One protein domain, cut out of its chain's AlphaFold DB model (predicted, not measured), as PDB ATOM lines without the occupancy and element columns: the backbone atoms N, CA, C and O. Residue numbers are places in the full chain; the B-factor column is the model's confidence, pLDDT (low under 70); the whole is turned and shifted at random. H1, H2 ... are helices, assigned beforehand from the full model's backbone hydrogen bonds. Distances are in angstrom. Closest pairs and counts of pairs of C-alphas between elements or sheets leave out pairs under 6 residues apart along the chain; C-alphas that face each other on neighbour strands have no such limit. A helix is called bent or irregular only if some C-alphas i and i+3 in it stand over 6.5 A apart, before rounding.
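What this domain is: This is residues 4 to 149 of the 500 residues of an uncharacterized protein of Rhizobium leguminosarum (UniProt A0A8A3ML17). The strongly bent helix H7 arches over the long helix H1, packing on it near both of its ends, and a third long helix, H4, crosses H1 steeply. The helical hairpin H5 and H6 is at one end of this loose frame, with H5 packed on H7a, the first arm of H7; the short helices H2 and H3 are at the other end. The printed part has 146 residues with seven named helices, H1 to H7 in order, and no named strand; its class is all helix. It is loose, with a radius of gyration of the C-alphas of 18.9 A, and spans 57 by 39 by 19 A, only just flat.

How they stand to each other: By its hydrogen bonds H7, residues 114 to 148, was assigned as one helix, but it is bent: C-alphas 128 and 131 are 7.5 A apart. Its arms, H7a, residues 114 to 128, and H7b, residues 131 to 148, are about perpendicular at 78 degrees. H7a is itself irregular, with C-alphas 115 and 118 7.4 A apart. H1, residues 4 to 31, touches H7a with residues 6 to 17 alone, at a shallow tilt of 21 degrees, the same way; the closest C-alphas are those of Trp 10 and Pro 115, 4.6 A. With residues 25 to 30 alone H1 touches H7b, at a steep tilt of 58 degrees; C-alphas 29 and 141 are closest, 5.1 A. H4, residues 53 to 76, touches H1 at a steep tilt of 41 degrees, opposite ways, with C-alphas 18 and 68 closest at 5.4 A. H5, residues 78 to 96, touches H7a at a steep tilt of 50 degrees, with C-alphas 82 and 121 closest at 6.2 A. H6, residues 101 to 110, forms a hairpin with H5 at a tilt of 2 degrees, opposite ways; C-alphas 94 and 102 are closest, 4.7 A. H3, residues 47 to 50, touches H1, with C-alphas 30 and 47 closest at 5.0 A, while H2, residues 41 to 44, touches no helix. Every O i to N i+4 pair is within hydrogen-bond range in H1, H5, H6 and H7b, against 17 of 20 in H4 and 9 of 11 in H7a; H2 and H3 are too short for such a pair.

Where its parts are: H1 begins at C-alpha 4 (176.494, 246.822, 111.677) and is 40.0 A long. H4 measures 32.8 A, with a kink of 29 degrees near residue 62, H5 25.2 A and H6 14.3 A. H7a measures 21.1 A and H7b 25.7 A, ending at C-alpha 148 (198.253, 207.394, 120.724).

The domain as a whole: The C-alphas farthest apart are those of Ala 4 and Glu 39, 59.9 A. The printed part has no cut and no long link. Mean pLDDT of the printed part is 76.1; 28 residues are under 70, among them 76 to 85 and 112 to 115.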
ATOM      1  N   ALA A   4     175.433 247.385 112.511       69.75
ATOM      2  CA  ALA A   4     176.494 246.822 111.677       69.75
ATOM      3  C   ALA A   4     177.887 246.878 112.339       69.75
ATOM      4  O   ALA A   4     178.655 245.922 112.256       69.75
ATOM      5  N   TRP A   5     178.211 247.969 113.042       70.12
ATOM      6  CA  TRP A   5     179.487 248.099 113.752       70.12
ATOM      7  C   TRP A   5     179.558 247.188 114.977       70.12
ATOM      8  O   TRP A   5     180.632 246.672 115.281       70.12
ATOM      9  N   GLN A   6     178.428 246.941 115.645       67.12
ATOM     10  CA  GLN A   6     178.369 245.985 116.751       67.12
ATOM     11  C   GLN A   6     178.585 244.554 116.252       67.12
ATOM     12  O   GLN A   6     179.370 243.821 116.849       67.12
ATOM     13  N   SER A   7     177.973 244.173 115.125       71.88
ATOM     14  CA  SER A   7     178.191 242.857 114.512       71.88
ATOM     15  C   SER A   7     179.637 242.662 114.050       71.88
ATOM     16  O   SER A   7     180.218 241.612 114.312       71.88
ATOM     17  N   ILE A   8     180.251 243.670 113.414       73.31
ATOM     18  CA  ILE A   8     181.659 243.606 112.983       73.31
ATOM     19  C   ILE A   8     182.589 243.469 114.189       73.31
ATOM     20  O   ILE A   8     183.476 242.614 114.186       73.31
ATOM     21  N   ALA A   9     182.389 244.277 115.231       71.25
ATOM     22  CA  ALA A   9     183.205 244.216 116.438       71.25
ATOM     23  C   ALA A   9     183.054 242.861 117.151       71.25
ATOM     24  O   ALA A   9     184.054 242.245 117.508       71.25
ATOM     25  N   TRP A  10     181.829 242.339 117.252       74.06
ATOM     26  CA  TRP A  10     181.558 241.026 117.835       74.06
ATOM     27  C   TRP A  10     182.218 239.885 117.046       74.06
ATOM     28  O   TRP A  10     182.914 239.055 117.630       74.06
ATOM     29  N   LEU A  11     182.087 239.876 115.713       74.81
ATOM     30  CA  LEU A  11     182.749 238.894 114.843       74.81
ATOM     31  C   LEU A  11     184.276 238.972 114.953       74.81
ATOM     32  O   LEU A  11     184.945 237.942 115.012       74.81
ATOM     33  N   THR A  12     184.824 240.186 115.029       76.00
ATOM     34  CA  THR A  12     186.265 240.407 115.202       76.00
ATOM     35  C   THR A  12     186.741 239.865 116.550       76.00
ATOM     36  O   THR A  12     187.754 239.172 116.608       76.00
ATOM     37  N   CYS A  13     185.996 240.112 117.632       75.81
ATOM     38  CA  CYS A  13     186.309 239.580 118.958       75.81
ATOM     39  C   CYS A  13     186.223 238.051 119.013       75.81
ATOM     40  O   CYS A  13     187.088 237.428 119.628       75.81
ATOM     41  N   LEU A  14     185.237 237.437 118.352       75.81
ATOM     42  CA  LEU A  14     185.169 235.980 118.240       75.81
ATOM     43  C   LEU A  14     186.356 235.422 117.464       75.81
ATOM     44  O   LEU A  14     186.995 234.489 117.938       75.81
ATOM     45  N   PHE A  15     186.688 236.011 116.314       79.88
ATOM     46  CA  PHE A  15     187.816 235.567 115.501       79.88
ATOM     47  C   PHE A  15     189.139 235.653 116.270       79.88
ATOM     48  O   PHE A  15     189.876 234.669 116.354       79.88
ATOM     49  N   LEU A  16     189.417 236.807 116.884       80.56
ATOM     50  CA  LEU A  16     190.617 237.009 117.697       80.56
ATOM     51  C   LEU A  16     190.644 236.052 118.891       80.56
ATOM     52  O   LEU A  16     191.679 235.445 119.161       80.56
ATOM     53  N   GLY A  17     189.516 235.872 119.580       77.75
ATOM     54  CA  GLY A  17     189.458 234.988 120.733       77.75
ATOM     55  C   GLY A  17     189.652 233.516 120.379       77.75
ATOM     56  O   GLY A  17     190.423 232.817 121.037       77.75
ATOM     57  N   SER A  18     189.049 233.064 119.280       78.38
ATOM     58  CA  SER A  18     189.280 231.735 118.715       78.38
ATOM     59  C   SER A  18     190.738 231.528 118.314       78.38
ATOM     60  O   SER A  18     191.287 230.466 118.595       78.38
ATOM     61  N   ALA A  19     191.388 232.531 117.714       82.50
ATOM     62  CA  ALA A  19     192.804 232.457 117.357       82.50
ATOM     63  C   ALA A  19     193.706 232.351 118.598       82.50
ATOM     64  O   ALA A  19     194.612 231.520 118.630       82.50
ATOM     65  N   VAL A  20     193.432 233.139 119.644       84.19
ATOM     66  CA  VAL A  20     194.174 233.078 120.913       84.19
ATOM     67  C   VAL A  20     194.025 231.706 121.566       84.19
ATOM     68  O   VAL A  20     195.031 231.098 121.920       84.19
ATOM     69  N   ILE A  21     192.801 231.181 121.678       82.56
ATOM     70  CA  ILE A  21     192.563 229.842 122.238       82.56
ATOM     71  C   ILE A  21     193.253 228.777 121.402       82.56
ATOM     72  O   ILE A  21     193.918 227.909 121.959       82.56
ATOM     73  N   TYR A  22     193.157 228.871 120.076       85.25
ATOM     74  CA  TYR A  22     193.821 227.935 119.184       85.25
ATOM     75  C   TYR A  22     195.332 227.895 119.439       85.25
ATOM     76  O   TYR A  22     195.897 226.818 119.633       85.25
ATOM     77  N   ILE A  23     195.987 229.059 119.503       85.44
ATOM     78  CA  ILE A  23     197.429 229.164 119.760       85.44
ATOM     79  C   ILE A  23     197.777 228.633 121.155       85.44
ATOM     80  O   ILE A  23     198.733 227.869 121.289       85.44
ATOM     81  N   LEU A  24     197.015 229.015 122.184       83.38
ATOM     82  CA  LEU A  24     197.271 228.606 123.565       83.38
ATOM     83  C   LEU A  24     197.135 227.097 123.742       83.38
ATOM     84  O   LEU A  24     198.050 226.465 124.257       83.38
ATOM     85  N   THR A  25     196.033 226.506 123.285       80.50
ATOM     86  CA  THR A  25     195.821 225.059 123.375       80.50
ATOM     87  C   THR A  25     196.856 224.298 122.554       80.50
ATOM     88  O   THR A  25     197.380 223.300 123.037       80.50
ATOM     89  N   THR A  26     197.213 224.787 121.361       85.81
ATOM     90  CA  THR A  26     198.290 224.195 120.553       85.81
ATOM     91  C   THR A  26     199.595 224.165 121.345       85.81
ATOM     92  O   THR A  26     200.193 223.106 121.504       85.81
ATOM     93  N   ARG A  27     200.029 225.308 121.886       85.81
ATOM     94  CA  ARG A  27     201.262 225.374 122.682       85.81
ATOM     95  C   ARG A  27     201.196 224.475 123.905       85.81
ATOM     96  O   ARG A  27     202.131 223.731 124.143       85.81
ATOM     97  N   LEU A  28     200.082 224.473 124.633       82.56
ATOM     98  CA  LEU A  28     199.917 223.589 125.783       82.56
ATOM     99  C   LEU A  28     200.077 222.121 125.384       82.56
ATOM    100  O   LEU A  28     200.851 221.421 126.017       82.56
ATOM    101  N   ILE A  29     199.431 221.658 124.314       81.56
ATOM    102  CA  ILE A  29     199.525 220.253 123.896       81.56
ATOM    103  C   ILE A  29     200.950 219.879 123.460       81.56
ATOM    104  O   ILE A  29     201.438 218.817 123.840       81.56
ATOM    105  N   PHE A  30     201.621 220.723 122.670       83.62
ATOM    106  CA  PHE A  30     202.912 220.361 122.065       83.62
ATOM    107  C   PHE A  30     204.131 220.693 122.924       83.62
ATOM    108  O   PHE A  30     205.106 219.944 122.877       83.62
ATOM    109  N   ASP A  31     204.055 221.738 123.749       84.62
ATOM    110  CA  ASP A  31     205.148 222.165 124.629       84.62
ATOM    111  C   ASP A  31     205.115 221.426 125.983       84.62
ATOM    112  O   ASP A  31     206.017 221.612 126.805       84.62
ATOM    113  N   THR A  32     204.096 220.587 126.239       78.19
ATOM    114  CA  THR A  32     204.015 219.782 127.469       78.19
ATOM    115  C   THR A  32     205.229 218.860 127.567       78.19
ATOM    116  O   THR A  32     205.426 217.945 126.759       78.19
ATOM    117  N   LYS A  33     206.047 219.097 128.597       72.38
ATOM    118  CA  LYS A  33     207.120 218.192 129.003       72.38
ATOM    119  C   LYS A  33     206.527 217.125 129.906       72.38
ATOM    120  O   LYS A  33     206.025 217.444 130.978       72.38
ATOM    121  N   THR A  34     206.615 215.874 129.476       71.31
ATOM    122  CA  THR A  34     206.313 214.727 130.335       71.31
ATOM    123  C   THR A  34     207.389 214.575 131.404       71.31
ATOM    124  O   THR A  34     208.510 215.064 131.236       71.31
ATOM    125  N   SER A  35     207.075 213.857 132.481       79.06
ATOM    126  CA  SER A  35     208.088 213.422 133.441       79.06
ATOM    127  C   SER A  35     209.232 212.700 132.721       79.06
ATOM    128  O   SER A  35     209.019 211.838 131.864       79.06
ATOM    129  N   THR A  36     210.462 213.092 133.042       84.12
ATOM    130  CA  THR A  36     211.668 212.469 132.499       84.12
ATOM    131  C   THR A  36     211.787 211.048 133.033       84.12
ATOM    132  O   THR A  36     211.711 210.824 134.241       84.12
ATOM    133  N   ASN A  37     211.986 210.093 132.131       87.94
ATOM    134  CA  ASN A  37     212.204 208.691 132.450       87.94
ATOM    135  C   ASN A  37     213.474 208.209 131.737       87.94
ATOM    136  O   ASN A  37     213.568 208.252 130.512       87.94
ATOM    137  N   ILE A  38     214.433 207.716 132.519       89.00
ATOM    138  CA  ILE A  38     215.738 207.222 132.057       89.00
ATOM    139  C   ILE A  38     215.584 206.016 131.106       89.00
ATOM    140  O   ILE A  38     216.432 205.779 130.244       89.00
ATOM    141  N   GLU A  39     214.479 205.276 131.215       90.12
ATOM    142  CA  GLU A  39     214.146 204.144 130.342       90.12
ATOM    143  C   GLU A  39     213.497 204.558 129.011       90.12
ATOM    144  O   GLU A  39     213.361 203.738 128.108       90.12
ATOM    145  N   SER A  40     213.097 205.825 128.868       90.56
ATOM    146  CA  SER A  40     212.394 206.352 127.694       90.56
ATOM    147  C   SER A  40     213.166 207.544 127.123       90.56
ATOM    148  O   SER A  40     212.985 208.677 127.582       90.56
ATOM    149  N   PRO A  41     214.025 207.331 126.111       90.62
ATOM    150  CA  PRO A  41     214.793 208.405 125.484       90.62
ATOM    151  C   PRO A  41     213.935 209.576 124.983       90.62
ATOM    152  O   PRO A  41     214.338 210.734 125.098       90.62
ATOM    153  N   SER A  42     212.729 209.304 124.476       89.50
ATOM    154  CA  SER A  42     211.796 210.331 124.011       89.50
ATOM    155  C   SER A  42     211.285 211.226 125.138       89.50
ATOM    156  O   SER A  42     210.927 212.370 124.863       89.50
ATOM    157  N   SER A  43     211.266 210.771 126.400       89.81
ATOM    158  CA  SER A  43     210.779 211.553 127.555       89.81
ATOM    159  C   SER A  43     211.529 212.875 127.766       89.81
ATOM    160  O   SER A  43     210.988 213.809 128.355       89.81
ATOM    161  N   PHE A  44     212.745 212.989 127.227       88.81
ATOM    162  CA  PHE A  44     213.569 214.197 127.284       88.81
ATOM    163  C   PHE A  44     213.227 215.252 126.224       88.81
ATOM    164  O   PHE A  44     213.785 216.354 126.278       88.81
ATOM    165  N   PHE A  45     212.324 214.913 125.302       88.00
ATOM    166  CA  PHE A  45     211.860 215.735 124.191       88.00
ATOM    167  C   PHE A  45     210.384 216.113 124.370       88.00
ATOM    168  O   PHE A  45     209.590 215.378 124.977       88.00
ATOM    169  N   THR A  46     210.009 217.273 123.834       86.25
ATOM    170  CA  THR A  46     208.605 217.686 123.746       86.25
ATOM    171  C   THR A  46     207.876 216.861 122.690       86.25
ATOM    172  O   THR A  46     208.493 216.138 121.903       86.25
ATOM    173  N   LEU A  47     206.543 216.939 122.667       79.44
ATOM    174  CA  LEU A  47     205.786 216.234 121.638       79.44
ATOM    175  C   LEU A  47     206.110 216.788 120.242       79.44
ATOM    176  O   LEU A  47     206.200 216.004 119.300       79.44
ATOM    177  N   ASP A  48     206.313 218.107 120.121       82.69
ATOM    178  CA  ASP A  48     206.632 218.752 118.839       82.69
ATOM    179  C   ASP A  48     207.920 218.205 118.215       82.69
ATOM    180  O   ASP A  48     208.021 218.064 116.999       82.69
ATOM    181  N   ASP A  49     208.879 217.830 119.059       82.38
ATOM    182  CA  ASP A  49     210.183 217.335 118.624       82.38
ATOM    183  C   ASP A  49     210.093 215.930 117.999       82.38
ATOM    184  O   ASP A  49     210.873 215.577 117.103       82.38
ATOM    185  N   ILE A  50     209.144 215.110 118.468       78.62
ATOM    186  CA  ILE A  50     209.077 213.676 118.151       78.62
ATOM    187  C   ILE A  50     208.055 213.326 117.067       78.62
ATOM    188  O   ILE A  50     208.230 212.316 116.384       78.62
ATOM    189  N   ILE A  51     207.006 214.126 116.875       77.25
ATOM    190  CA  ILE A  51     205.949 213.810 115.902       77.25
ATOM    191  C   ILE A  51     206.190 214.447 114.530       77.25
ATOM    192  O   ILE A  51     206.930 215.415 114.379       77.25
ATOM    193  N   SER A  52     205.517 213.916 113.508       73.88
ATOM    194  CA  SER A  52     205.503 214.510 112.169       73.88
ATOM    195  C   SER A  52     204.629 215.775 112.123       73.88
ATOM    196  O   SER A  52     203.656 215.914 112.872       73.88
ATOM    197  N   LYS A  53     204.880 216.668 111.154       75.81
ATOM    198  CA  LYS A  53     203.993 217.815 110.852       75.81
ATOM    199  C   LYS A  53     202.538 217.397 110.590       75.81
ATOM    200  O   LYS A  53     201.611 218.142 110.915       75.81
ATOM    201  N   SER A  54     202.327 216.219 109.996       69.00
ATOM    202  CA  SER A  54     200.994 215.682 109.688       69.00
ATOM    203  C   SER A  54     200.257 215.265 110.962       69.00
ATOM    204  O   SER A  54     199.142 215.736 111.202       69.00
ATOM    205  N   ALA A  55     200.911 214.475 111.819       72.88
ATOM    206  CA  ALA A  55     200.395 214.075 113.126       72.88
ATOM    207  C   ALA A  55     200.088 215.297 114.001       72.88
ATOM    208  O   ALA A  55     198.989 215.415 114.543       72.88
ATOM    209  N   ARG A  56     201.003 216.279 114.039       79.69
ATOM    210  CA  ARG A  56     200.800 217.556 114.740       79.69
ATOM    211  C   ARG A  56     199.527 218.252 114.281       79.69
ATOM    212  O   ARG A  56     198.721 218.693 115.099       79.69
ATOM    213  N   ARG A  57     199.329 218.357 112.964       76.62
ATOM    214  CA  ARG A  57     198.133 218.980 112.390       76.62
ATOM    215  C   ARG A  57     196.866 218.216 112.775       76.62
ATOM    216  O   ARG A  57     195.885 218.861 113.126       76.62
ATOM    217  N   ASN A  58     196.875 216.886 112.732       72.88
ATOM    218  CA  ASN A  58     195.703 216.073 113.067       72.88
ATOM    219  C   ASN A  58     195.336 216.186 114.550       72.88
ATOM    220  O   ASN A  58     194.177 216.442 114.865       72.88
ATOM    221  N   ILE A  59     196.319 216.097 115.450       76.62
ATOM    222  CA  ILE A  59     196.120 216.320 116.890       76.62
ATOM    223  C   ILE A  59     195.558 217.732 117.125       76.62
ATOM    224  O   ILE A  59     194.539 217.895 117.792       76.62
ATOM    225  N   ASN A  60     196.132 218.759 116.494       80.31
ATOM    226  CA  ASN A  60     195.590 220.118 116.573       80.31
ATOM    227  C   ASN A  60     194.135 220.209 116.108       80.31
ATOM    228  O   ASN A  60     193.306 220.840 116.760       80.31
ATOM    229  N   LEU A  61     193.812 219.593 114.972       74.06
ATOM    230  CA  LEU A  61     192.457 219.616 114.434       74.06
ATOM    231  C   LEU A  61     191.456 218.936 115.376       74.06
ATOM    232  O   LEU A  61     190.366 219.459 115.581       74.06
ATOM    233  N   LEU A  62     191.831 217.802 115.965       74.00
ATOM    234  CA  LEU A  62     190.930 216.961 116.748       74.00
ATOM    235  C   LEU A  62     190.738 217.437 118.188       74.00
ATOM    236  O   LEU A  62     189.643 217.285 118.722       74.00
ATOM    237  N   PHE A  63     191.766 218.015 118.809       78.56
ATOM    238  CA  PHE A  63     191.739 218.343 120.239       78.56
ATOM    239  C   PHE A  63     191.628 219.846 120.519       78.56
ATOM    240  O   PHE A  63     191.063 220.229 121.541       78.56
ATOM    241  N   THR A  64     192.074 220.711 119.601       81.38
ATOM    242  CA  THR A  64     192.003 222.170 119.797       81.38
ATOM    243  C   THR A  64     190.678 222.766 119.321       81.38
ATOM    244  O   THR A  64     190.095 223.610 120.003       81.38
ATOM    245  N   TRP A  65     190.153 222.325 118.174       79.19
ATOM    246  CA  TRP A  65     188.897 222.867 117.636       79.19
ATOM    247  C   TRP A  65     187.672 222.663 118.530       79.19
ATOM    248  O   TRP A  65     186.893 223.608 118.631       79.19
ATOM    249  N   PRO A  66     187.487 221.526 119.230       77.94
ATOM    250  CA  PRO A  66     186.409 221.388 120.209       77.94
ATOM    251  C   PRO A  66     186.413 222.494 121.268       77.94
ATOM    252  O   PRO A  66     185.358 223.026 121.603       77.94
ATOM    253  N   ILE A  67     187.596 222.895 121.748       80.75
ATOM    254  CA  ILE A  67     187.754 223.962 122.748       80.75
ATOM    255  C   ILE A  67     187.428 225.325 122.135       80.75
ATOM    256  O   ILE A  67     186.738 226.133 122.755       80.75
ATOM    257  N   VAL A  68     187.862 225.568 120.896       81.31
ATOM    258  CA  VAL A  68     187.509 226.785 120.148       81.31
ATOM    259  C   VAL A  68     185.993 226.883 119.944       81.31
ATOM    260  O   VAL A  68     185.409 227.933 120.197       81.31
ATOM    261  N   LEU A  69     185.339 225.794 119.535       76.75
ATOM    262  CA  LEU A  69     183.886 225.738 119.352       76.75
ATOM    263  C   LEU A  69     183.138 225.919 120.674       76.75
ATOM    264  O   LEU A  69     182.128 226.619 120.714       76.75
ATOM    265  N   LEU A  70     183.653 225.348 121.764       75.31
ATOM    266  CA  LEU A  70     183.101 225.555 123.095       75.31
ATOM    267  C   LEU A  70     183.196 227.027 123.505       75.31
ATOM    268  O   LEU A  70     182.213 227.601 123.961       75.31
ATOM    269  N   PHE A  71     184.345 227.665 123.289       79.19
ATOM    270  CA  PHE A  71     184.495 229.095 123.536       79.19
ATOM    271  C   PHE A  71     183.522 229.930 122.710       79.19
ATOM    272  O   PHE A  71     182.921 230.857 123.248       79.19
ATOM    273  N   LEU A  72     183.321 229.598 121.431       73.50
ATOM    274  CA  LEU A  72     182.321 230.262 120.594       73.50
ATOM    275  C   LEU A  72     180.904 230.077 121.168       73.50
ATOM    276  O   LEU A  72     180.140 231.039 121.250       73.50
ATOM    277  N   ALA A  73     180.555 228.876 121.638       72.12
ATOM    278  CA  ALA A  73     179.261 228.600 122.268       72.12
ATOM    279  C   ALA A  73     179.061 229.376 123.588       72.12
ATOM    280  O   ALA A  73     177.993 229.942 123.827       72.12
ATOM    281  N   VAL A  74     180.095 229.467 124.429       72.25
ATOM    282  CA  VAL A  74     180.070 230.276 125.662       72.25
ATOM    283  C   VAL A  74     179.959 231.764 125.324       72.25
ATOM    284  O   VAL A  74     179.122 232.469 125.883       72.25
ATOM    285  N   SER A  75     180.758 232.236 124.365       71.81
ATOM    286  CA  SER A  75     180.836 233.646 123.966       71.81
ATOM    287  C   SER A  75     179.578 234.146 123.264       71.81
ATOM    288  O   SER A  75     179.233 235.314 123.363       71.81
ATOM    289  N   THR A  76     178.851 233.273 122.571       68.31
ATOM    290  CA  THR A  76     177.534 233.606 121.999       68.31
ATOM    291  C   THR A  76     176.423 233.624 123.050       68.31
ATOM    292  O   THR A  76     175.349 234.163 122.809       68.31
ATOM    293  N   SER A  77     176.683 233.071 124.236       64.75
ATOM    294  CA  SER A  77     175.768 233.054 125.386       64.75
ATOM    295  C   SER A  77     176.083 234.150 126.405       64.75
ATOM    296  O   SER A  77     175.622 234.091 127.546       64.75
ATOM    297  N   SER A  78     176.940 235.099 126.027       63.16
ATOM    298  CA  SER A  78     177.776 235.804 126.982       63.16
ATOM    299  C   SER A  78     177.050 236.852 127.806       63.16
ATOM    300  O   SER A  78     177.507 237.107 128.899       63.16
ATOM    301  N   ASP A  79     175.934 237.441 127.384       64.25
ATOM    302  CA  ASP A  79     175.414 238.652 128.051       64.25
ATOM    303  C   ASP A  79     175.145 238.475 129.557       64.25
ATOM    304  O   ASP A  79     175.537 239.316 130.369       64.25
ATOM    305  N   LYS A  80     174.571 237.335 129.964       66.19
ATOM    306  CA  LYS A  80     174.354 237.011 131.388       66.19
ATOM    307  C   LYS A  80     175.648 236.602 132.097       66.19
ATOM    308  O   LYS A  80     175.899 237.017 133.226       66.19
ATOM    309  N   LEU A  81     176.485 235.817 131.421       62.69
ATOM    310  CA  LEU A  81     177.735 235.280 131.965       62.69
ATOM    311  C   LEU A  81     178.804 236.373 132.128       62.69
ATOM    312  O   LEU A  81     179.550 236.385 133.097       62.69
ATOM    313  N   VAL A  82     178.815 237.339 131.215       66.56
ATOM    314  CA  VAL A  82     179.625 238.558 131.201       66.56
ATOM    315  C   VAL A  82     179.208 239.465 132.328       66.56
ATOM    316  O   VAL A  82     180.082 239.971 133.014       66.56
ATOM    317  N   LYS A  83     177.903 239.661 132.546       69.69
ATOM    318  CA  LYS A  83     177.430 240.451 133.683       69.69
ATOM    319  C   LYS A  83     177.917 239.843 135.001       69.69
ATOM    320  O   LYS A  83     178.590 240.526 135.762       69.69
ATOM    321  N   ALA A  84     177.701 238.542 135.205       68.50
ATOM    322  CA  ALA A  84     178.193 237.840 136.391       68.50
ATOM    323  C   ALA A  84     179.731 237.895 136.523       68.50
ATOM    324  O   ALA A  84     180.255 238.134 137.610       68.50
ATOM    325  N   ALA A  85     180.463 237.724 135.418       67.81
ATOM    326  CA  ALA A  85     181.920 237.820 135.393       67.81
ATOM    327  C   ALA A  85     182.425 239.243 135.683       67.81
ATOM    328  O   ALA A  85     183.431 239.392 136.369       67.81
ATOM    329  N   ARG A  86     181.734 240.288 135.204       70.12
ATOM    330  CA  ARG A  86     182.035 241.697 135.508       70.12
ATOM    331  C   ARG A  86     181.810 241.999 136.974       70.12
ATOM    332  O   ARG A  86     182.685 242.593 137.591       70.12
ATOM    333  N   ASP A  87     180.689 241.554 137.528       71.75
ATOM    334  CA  ASP A  87     180.360 241.765 138.937       71.75
ATOM    335  C   ASP A  87     181.393 241.068 139.840       71.75
ATOM    336  O   ASP A  87     181.923 241.672 140.778       71.75
ATOM    337  N   PHE A  88     181.757 239.824 139.508       71.81
ATOM    338  CA  PHE A  88     182.790 239.070 140.217       71.81
ATOM    339  C   PHE A  88     184.173 239.727 140.099       71.81
ATOM    340  O   PHE A  88     184.819 240.006 141.108       71.81
ATOM    341  N   PHE A  89     184.624 240.011 138.874       71.56
ATOM    342  CA  PHE A  89     185.955 240.560 138.615       71.56
ATOM    343  C   PHE A  89     186.096 241.998 139.131       71.56
ATOM    344  O   PHE A  89     187.126 242.347 139.698       71.56
ATOM    345  N   GLY A  90     185.047 242.815 139.014       71.12
ATOM    346  CA  GLY A  90     184.985 244.156 139.594       71.12
ATOM    347  C   GLY A  90     185.084 244.123 141.119       71.12
ATOM    348  O   GLY A  90     185.819 244.917 141.700       71.12
ATOM    349  N   THR A  91     184.421 243.162 141.769       74.44
ATOM    350  CA  THR A  91     184.537 242.958 143.223       74.44
ATOM    351  C   THR A  91     185.949 242.516 143.616       74.44
ATOM    352  O   THR A  91     186.533 243.086 144.538       74.44
ATOM    353  N   TYR A  92     186.519 241.552 142.887       73.81
ATOM    354  CA  TYR A  92     187.869 241.023 143.112       73.81
ATOM    355  C   TYR A  92     188.964 242.088 142.926       73.81
ATOM    356  O   TYR A  92     189.882 242.210 143.734       73.81
ATOM    357  N   LEU A  93     188.852 242.922 141.891       69.44
ATOM    358  CA  LEU A  93     189.800 244.008 141.636       69.44
ATOM    359  C   LEU A  93     189.765 245.090 142.707       69.44
ATOM    360  O   LEU A  93     190.822 245.578 143.091       69.44
ATOM    361  N   VAL A  94     188.582 245.437 143.219       73.12
ATOM    362  CA  VAL A  94     188.454 246.365 144.355       73.12
ATOM    363  C   VAL A  94     189.095 245.778 145.620       73.12
ATOM    364  O   VAL A  94     189.585 246.528 146.458       73.12
ATOM    365  N   THR A  95     189.150 244.447 145.748       75.62
ATOM    366  CA  THR A  95     189.839 243.786 146.869       75.62
ATOM    367  C   THR A  95     191.365 243.787 146.718       75.62
ATOM    368  O   THR A  95     192.064 243.868 147.723       75.62
ATOM    369  N   ILE A  96     191.890 243.713 145.488       76.12
ATOM    370  CA  ILE A  96     193.342 243.708 145.208       76.12
ATOM    371  C   ILE A  96     193.925 245.120 145.102       76.12
ATOM    372  O   ILE A  96     195.064 245.346 145.501       76.12
ATOM    373  N   VAL A  97     193.157 246.069 144.566       77.31
ATOM    374  CA  VAL A  97     193.549 247.472 144.387       77.31
ATOM    375  C   VAL A  97     192.595 248.348 145.209       77.31
ATOM    376  O   VAL A  97     191.688 248.966 144.646       77.31
ATOM    377  N   PRO A  98     192.758 248.384 146.547       65.12
ATOM    378  CA  PRO A  98     191.835 249.074 147.451       65.12
ATOM    379  C   PRO A  98     191.912 250.609 147.372       65.12
ATOM    380  O   PRO A  98     191.048 251.297 147.913       65.12
ATOM    381  N   ASP A  99     192.926 251.158 146.699       76.38
ATOM    382  CA  ASP A  99     193.107 252.601 146.534       76.38
ATOM    383  C   ASP A  99     192.047 253.239 145.609       76.38
ATOM    384  O   ASP A  99     191.228 252.569 144.978       76.38
ATOM    385  N   LYS A 100     192.084 254.575 145.469       64.00
ATOM    386  CA  LYS A 100     191.157 255.385 144.637       64.00
ATOM    387  C   LYS A 100     191.023 254.916 143.174       64.00
ATOM    388  O   LYS A 100     190.070 255.286 142.485       64.00
ATOM    389  N   SER A 101     191.967 254.116 142.695       71.88
ATOM    390  CA  SER A 101     191.979 253.481 141.379       71.88
ATOM    391  C   SER A 101     190.990 252.313 141.249       71.88
ATOM    392  O   SER A 101     190.483 252.108 140.149       71.88
ATOM    393  N   GLY A 102     190.649 251.598 142.328       72.38
ATOM    394  CA  GLY A 102     189.737 250.443 142.305       72.38
ATOM    395  C   GLY A 102     188.330 250.767 141.775       72.38
ATOM    396  O   GLY A 102     187.892 250.145 140.803       72.38
ATOM    397  N   PRO A 103     187.630 251.782 142.320       75.44
ATOM    398  CA  PRO A 103     186.321 252.211 141.814       75.44
ATOM    399  C   PRO A 103     186.353 252.701 140.359       75.44
ATOM    400  O   PRO A 103     185.423 252.443 139.599       75.44
ATOM    401  N   SER A 104     187.442 253.362 139.950       77.25
ATOM    402  CA  SER A 104     187.631 253.829 138.568       77.25
ATOM    403  C   SER A 104     187.838 252.662 137.595       77.25
ATOM    404  O   SER A 104     187.294 252.668 136.493       77.25
ATOM    405  N   LEU A 105     188.573 251.626 138.017       72.56
ATOM    406  CA  LEU A 105     188.754 250.394 137.245       72.56
ATOM    407  C   LEU A 105     187.439 249.617 137.108       72.56
ATOM    408  O   LEU A 105     187.138 249.099 136.035       72.56
ATOM    409  N   ARG A 106     186.642 249.561 138.181       75.62
ATOM    410  CA  ARG A 106     185.314 248.940 138.165       75.62
ATOM    411  C   ARG A 106     184.385 249.643 137.174       75.62
ATOM    412  O   ARG A 106     183.800 248.970 136.333       75.62
ATOM    413  N   ALA A 107     184.324 250.975 137.211       76.31
ATOM    414  CA  ALA A 107     183.544 251.758 136.254       76.31
ATOM    415  C   ALA A 107     184.009 251.532 134.802       76.31
ATOM    416  O   ALA A 107     183.182 251.401 133.901       76.31
ATOM    417  N   LEU A 108     185.323 251.408 134.571       76.00
ATOM    418  CA  LEU A 108     185.875 251.080 133.252       76.00
ATOM    419  C   LEU A 108     185.419 249.690 132.768       76.00
ATOM    420  O   LEU A 108     185.017 249.541 131.616       76.00
ATOM    421  N   ILE A 109     185.433 248.679 133.640       73.31
ATOM    422  CA  ILE A 109     184.989 247.312 133.316       73.31
ATOM    423  C   ILE A 109     183.484 247.254 133.051       73.31
ATOM    424  O   ILE A 109     183.044 246.584 132.116       73.31
ATOM    425  N   GLU A 110     182.696 247.972 133.847       73.62
ATOM    426  CA  GLU A 110     181.250 248.093 133.654       73.62
ATOM    427  C   GLU A 110     180.925 248.817 132.332       73.62
ATOM    428  O   GLU A 110     179.968 248.436 131.657       73.62
ATOM    429  N   SER A 111     181.775 249.765 131.907       73.81
ATOM    430  CA  SER A 111     181.630 250.530 130.656       73.81
ATOM    431  C   SER A 111     182.010 249.784 129.369       73.81
ATOM    432  O   SER A 111     181.729 250.277 128.275       73.81
ATOM    433  N   LEU A 112     182.636 248.602 129.452       68.56
ATOM    434  CA  LEU A 112     182.917 247.775 128.273       68.56
ATOM    435  C   LEU A 112     181.591 247.249 127.694       68.56
ATOM    436  O   LEU A 112     181.113 246.199 128.090       68.56
ATOM    437  N   GLU A 113     180.929 247.957 126.786       63.78
ATOM    438  CA  GLU A 113     179.627 247.521 126.253       63.78
ATOM    439  C   GLU A 113     179.693 246.327 125.270       63.78
ATOM    440  O   GLU A 113     180.730 246.020 124.673       63.78
ATOM    441  N   GLY A 114     178.525 245.678 125.122       67.19
ATOM    442  CA  GLY A 114     178.093 244.601 124.206       67.19
ATOM    443  C   GLY A 114     179.120 243.937 123.279       67.19
ATOM    444  O   GLY A 114     179.446 242.769 123.490       67.19
ATOM    445  N   PRO A 115     179.630 244.612 122.235       65.94
ATOM    446  CA  PRO A 115     180.464 243.973 121.212       65.94
ATOM    447  C   PRO A 115     181.783 243.374 121.724       65.94
ATOM    448  O   PRO A 115     182.280 242.421 121.128       65.94
ATOM    449  N   PHE A 116     182.341 243.885 122.829       70.69
ATOM    450  CA  PHE A 116     183.597 243.380 123.405       70.69
ATOM    451  C   PHE A 116     183.395 242.278 124.449       70.69
ATOM    452  O   PHE A 116     184.368 241.760 125.003       70.69
ATOM    453  N   ALA A 117     182.145 241.896 124.719       69.69
ATOM    454  CA  ALA A 117     181.801 240.862 125.683       69.69
ATOM    455  C   ALA A 117     182.559 239.532 125.460       69.69
ATOM    456  O   ALA A 117     183.111 239.029 126.440       69.69
ATOM    457  N   PRO A 118     182.716 239.003 124.226       68.00
ATOM    458  CA  PRO A 118     183.516 237.796 123.990       68.00
ATOM    459  C   PRO A 118     184.987 237.937 124.401       68.00
ATOM    460  O   PRO A 118     185.565 237.018 124.979       68.00
ATOM    461  N   LEU A 119     185.596 239.100 124.139       71.38
ATOM    462  CA  LEU A 119     186.989 239.371 124.501       71.38
ATOM    463  C   LEU A 119     187.144 239.494 126.021       71.38
ATOM    464  O   LEU A 119     188.118 239.003 126.584       71.38
ATOM    465  N   PHE A 120     186.169 240.105 126.694       72.88
ATOM    466  CA  PHE A 120     186.141 240.178 128.151       72.88
ATOM    467  C   PHE A 120     185.981 238.792 128.788       72.88
ATOM    468  O   PHE A 120     186.736 238.470 129.702       72.88
ATOM    469  N   VAL A 121     185.068 237.947 128.282       68.06
ATOM    470  CA  VAL A 121     184.942 236.543 128.726       68.06
ATOM    471  C   VAL A 121     186.269 235.829 128.555       68.06
ATOM    472  O   VAL A 121     186.745 235.223 129.506       68.06
ATOM    473  N   LEU A 122     186.899 235.950 127.385       71.12
ATOM    474  CA  LEU A 122     188.202 235.348 127.145       71.12
ATOM    475  C   LEU A 122     189.246 235.817 128.161       71.12
ATOM    476  O   LEU A 122     189.915 234.988 128.764       71.12
ATOM    477  N   LEU A 123     189.388 237.128 128.361       73.25
ATOM    478  CA  LEU A 123     190.381 237.696 129.274       73.25
ATOM    479  C   LEU A 123     190.140 237.256 130.717       73.25
ATOM    480  O   LEU A 123     191.074 236.814 131.376       73.25
ATOM    481  N   VAL A 124     188.898 237.313 131.199       70.44
ATOM    482  CA  VAL A 124     188.549 236.859 132.551       70.44
ATOM    483  C   VAL A 124     188.772 235.354 132.691       70.44
ATOM    484  O   VAL A 124     189.351 234.916 133.684       70.44
ATOM    485  N   SER A 125     188.390 234.557 131.688       68.69
ATOM    486  CA  SER A 125     188.645 233.115 131.668       68.69
ATOM    487  C   SER A 125     190.140 232.799 131.704       68.69
ATOM    488  O   SER A 125     190.563 231.934 132.466       68.69
ATOM    489  N   LEU A 126     190.955 233.525 130.939       71.06
ATOM    490  CA  LEU A 126     192.407 233.365 130.941       71.06
ATOM    491  C   LEU A 126     193.045 233.860 132.247       71.06
ATOM    492  O   LEU A 126     193.989 233.254 132.724       71.06
ATOM    493  N   ILE A 127     192.558 234.926 132.871       71.25
ATOM    494  CA  ILE A 127     193.166 235.420 134.116       71.25
ATOM    495  C   ILE A 127     192.816 234.504 135.293       71.25
ATOM    496  O   ILE A 127     193.693 234.126 136.065       71.25
ATOM    497  N   LEU A 128     191.542 234.129 135.428       67.56
ATOM    498  CA  LEU A 128     191.057 233.389 136.595       67.56
ATOM    499  C   LEU A 128     191.271 231.882 136.476       67.56
ATOM    500  O   LEU A 128     191.580 231.220 137.464       67.56
ATOM    501  N   PHE A 129     191.091 231.328 135.275       68.31
ATOM    502  CA  PHE A 129     191.034 229.882 135.090       68.31
ATOM    503  C   PHE A 129     192.243 229.307 134.369       68.31
ATOM    504  O   PHE A 129     192.410 228.095 134.422       68.31
ATOM    505  N   LEU A 130     193.122 230.110 133.756       71.94
ATOM    506  CA  LEU A 130     194.281 229.570 133.037       71.94
ATOM    507  C   LEU A 130     195.156 228.648 133.893       71.94
ATOM    508  O   LEU A 130     195.506 227.604 133.365       71.94
ATOM    509  N   PRO A 131     195.470 228.911 135.178       69.50
ATOM    510  CA  PRO A 131     196.264 227.966 135.974       69.50
ATOM    511  C   PRO A 131     195.577 226.599 136.157       69.50
ATOM    512  O   PRO A 131     196.218 225.548 136.071       69.50
ATOM    513  N   TYR A 132     194.254 226.608 136.351       69.94
ATOM    514  CA  TYR A 132     193.445 225.406 136.563       69.94
ATOM    515  C   TYR A 132     193.201 224.643 135.255       69.94
ATOM    516  O   TYR A 132     193.358 223.424 135.195       69.94
ATOM    517  N   VAL A 133     192.871 225.373 134.189       71.50
ATOM    518  CA  VAL A 133     192.656 224.849 132.837       71.50
ATOM    519  C   VAL A 133     193.966 224.332 132.258       71.50
ATOM    520  O   VAL A 133     193.969 223.270 131.654       71.50
ATOM    521  N   ARG A 134     195.089 225.019 132.497       78.88
ATOM    522  CA  ARG A 134     196.424 224.603 132.052       78.88
ATOM    523  C   ARG A 134     196.778 223.223 132.577       78.88
ATOM    524  O   ARG A 134     197.026 222.342 131.770       78.88
ATOM    525  N   THR A 135     196.721 223.020 133.892       80.94
ATOM    526  CA  THR A 135     197.034 221.713 134.496       80.94
ATOM    527  C   THR A 135     196.140 220.605 133.926       80.94
ATOM    528  O   THR A 135     196.602 219.501 133.649       80.94
ATOM    529  N   GLY A 136     194.846 220.892 133.737       80.38
ATOM    530  CA  GLY A 136     193.908 219.947 133.129       80.38
ATOM    531  C   GLY A 136     194.235 219.627 131.668       80.38
ATOM    532  O   GLY A 136     194.206 218.462 131.279       80.38
ATOM    533  N   LEU A 137     194.581 220.641 130.871       77.06
ATOM    534  CA  LEU A 137     194.952 220.493 129.463       77.06
ATOM    535  C   LEU A 137     196.301 219.796 129.281       77.06
ATOM    536  O   LEU A 137     196.418 218.988 128.368       77.06
ATOM    537  N   GLU A 138     197.287 220.059 130.142       81.75
ATOM    538  CA  GLU A 138     198.582 219.364 130.151       81.75
ATOM    539  C   GLU A 138     198.370 217.869 130.427       81.75
ATOM    540  O   GLU A 138     198.765 217.037 129.616       81.75
ATOM    541  N   LYS A 139     197.620 217.511 131.480       83.94
ATOM    542  CA  LYS A 139     197.269 216.105 131.766       83.94
ATOM    543  C   LYS A 139     196.474 215.447 130.641       83.94
ATOM    544  O   LYS A 139     196.659 214.269 130.342       83.94
ATOM    545  N   PHE A 140     195.561 216.191 130.023       81.44
ATOM    546  CA  PHE A 140     194.809 215.694 128.878       81.44
ATOM    547  C   PHE A 140     195.726 215.452 127.669       81.44
ATOM    548  O   PHE A 140     195.597 214.427 127.003       81.44
ATOM    549  N   ALA A 141     196.682 216.348 127.411       79.88
ATOM    550  CA  ALA A 141     197.687 216.173 126.371       79.88
ATOM    551  C   ALA A 141     198.564 214.943 126.643       79.88
ATOM    552  O   ALA A 141     198.727 214.116 125.749       79.88
ATOM    553  N   GLU A 142     199.052 214.766 127.874       82.88
ATOM    554  CA  GLU A 142     199.797 213.570 128.293       82.88
ATOM    555  C   GLU A 142     199.005 212.289 128.016       82.88
ATOM    556  O   GLU A 142     199.528 211.365 127.392       82.88
ATOM    557  N   LEU A 143     197.720 212.267 128.382       85.19
ATOM    558  CA  LEU A 143     196.833 211.137 128.121       85.19
ATOM    559  C   LEU A 143     196.669 210.863 126.617       85.19
ATOM    560  O   LEU A 143     196.745 209.714 126.188       85.19
ATOM    561  N   VAL A 144     196.458 211.899 125.796       81.12
ATOM    562  CA  VAL A 144     196.357 211.760 124.331       81.12
ATOM    563  C   VAL A 144     197.643 211.167 123.752       81.12
ATOM    564  O   VAL A 144     197.586 210.262 122.914       81.12
ATOM    565  N   ILE A 145     198.805 211.623 124.225       80.06
ATOM    566  CA  ILE A 145     200.116 211.118 123.805       80.06
ATOM    567  C   ILE A 145     200.283 209.652 124.214       80.06
ATOM    568  O   ILE A 145     200.647 208.814 123.385       80.06
ATOM    569  N   GLU A 146     199.980 209.312 125.462       85.00
ATOM    570  CA  GLU A 146     200.089 207.950 125.980       85.00
ATOM    571  C   GLU A 146     199.169 206.975 125.228       85.00
ATOM    572  O   GLU A 146     199.574 205.870 124.837       85.00
ATOM    573  N   VAL A 147     197.929 207.398 124.967       85.19
ATOM    574  CA  VAL A 147     196.937 206.591 124.254       85.19
ATOM    575  C   VAL A 147     197.300 206.438 122.784       85.19
ATOM    576  O   VAL A 147     197.222 205.318 122.281       85.19
ATOM    577  N   SER A 148     197.782 207.489 122.115       79.50
ATOM    578  CA  SER A 148     198.253 207.394 120.724       79.50
ATOM    579  C   SER A 148     199.407 206.399 120.557       79.50
ATOM    580  O   SER A 148     199.488 205.713 119.544       79.50
ATOM    581  N   GLY A 149     200.278 206.276 121.566       81.81
ATOM    582  CA  GLY A 149     201.453 205.409 121.523       81.81
ATOM    583  C   GLY A 149     202.659 206.009 120.796       81.81
ATOM    584  O   GLY A 149     203.648 205.295 120.637       81.81
TER     585      GLY A 149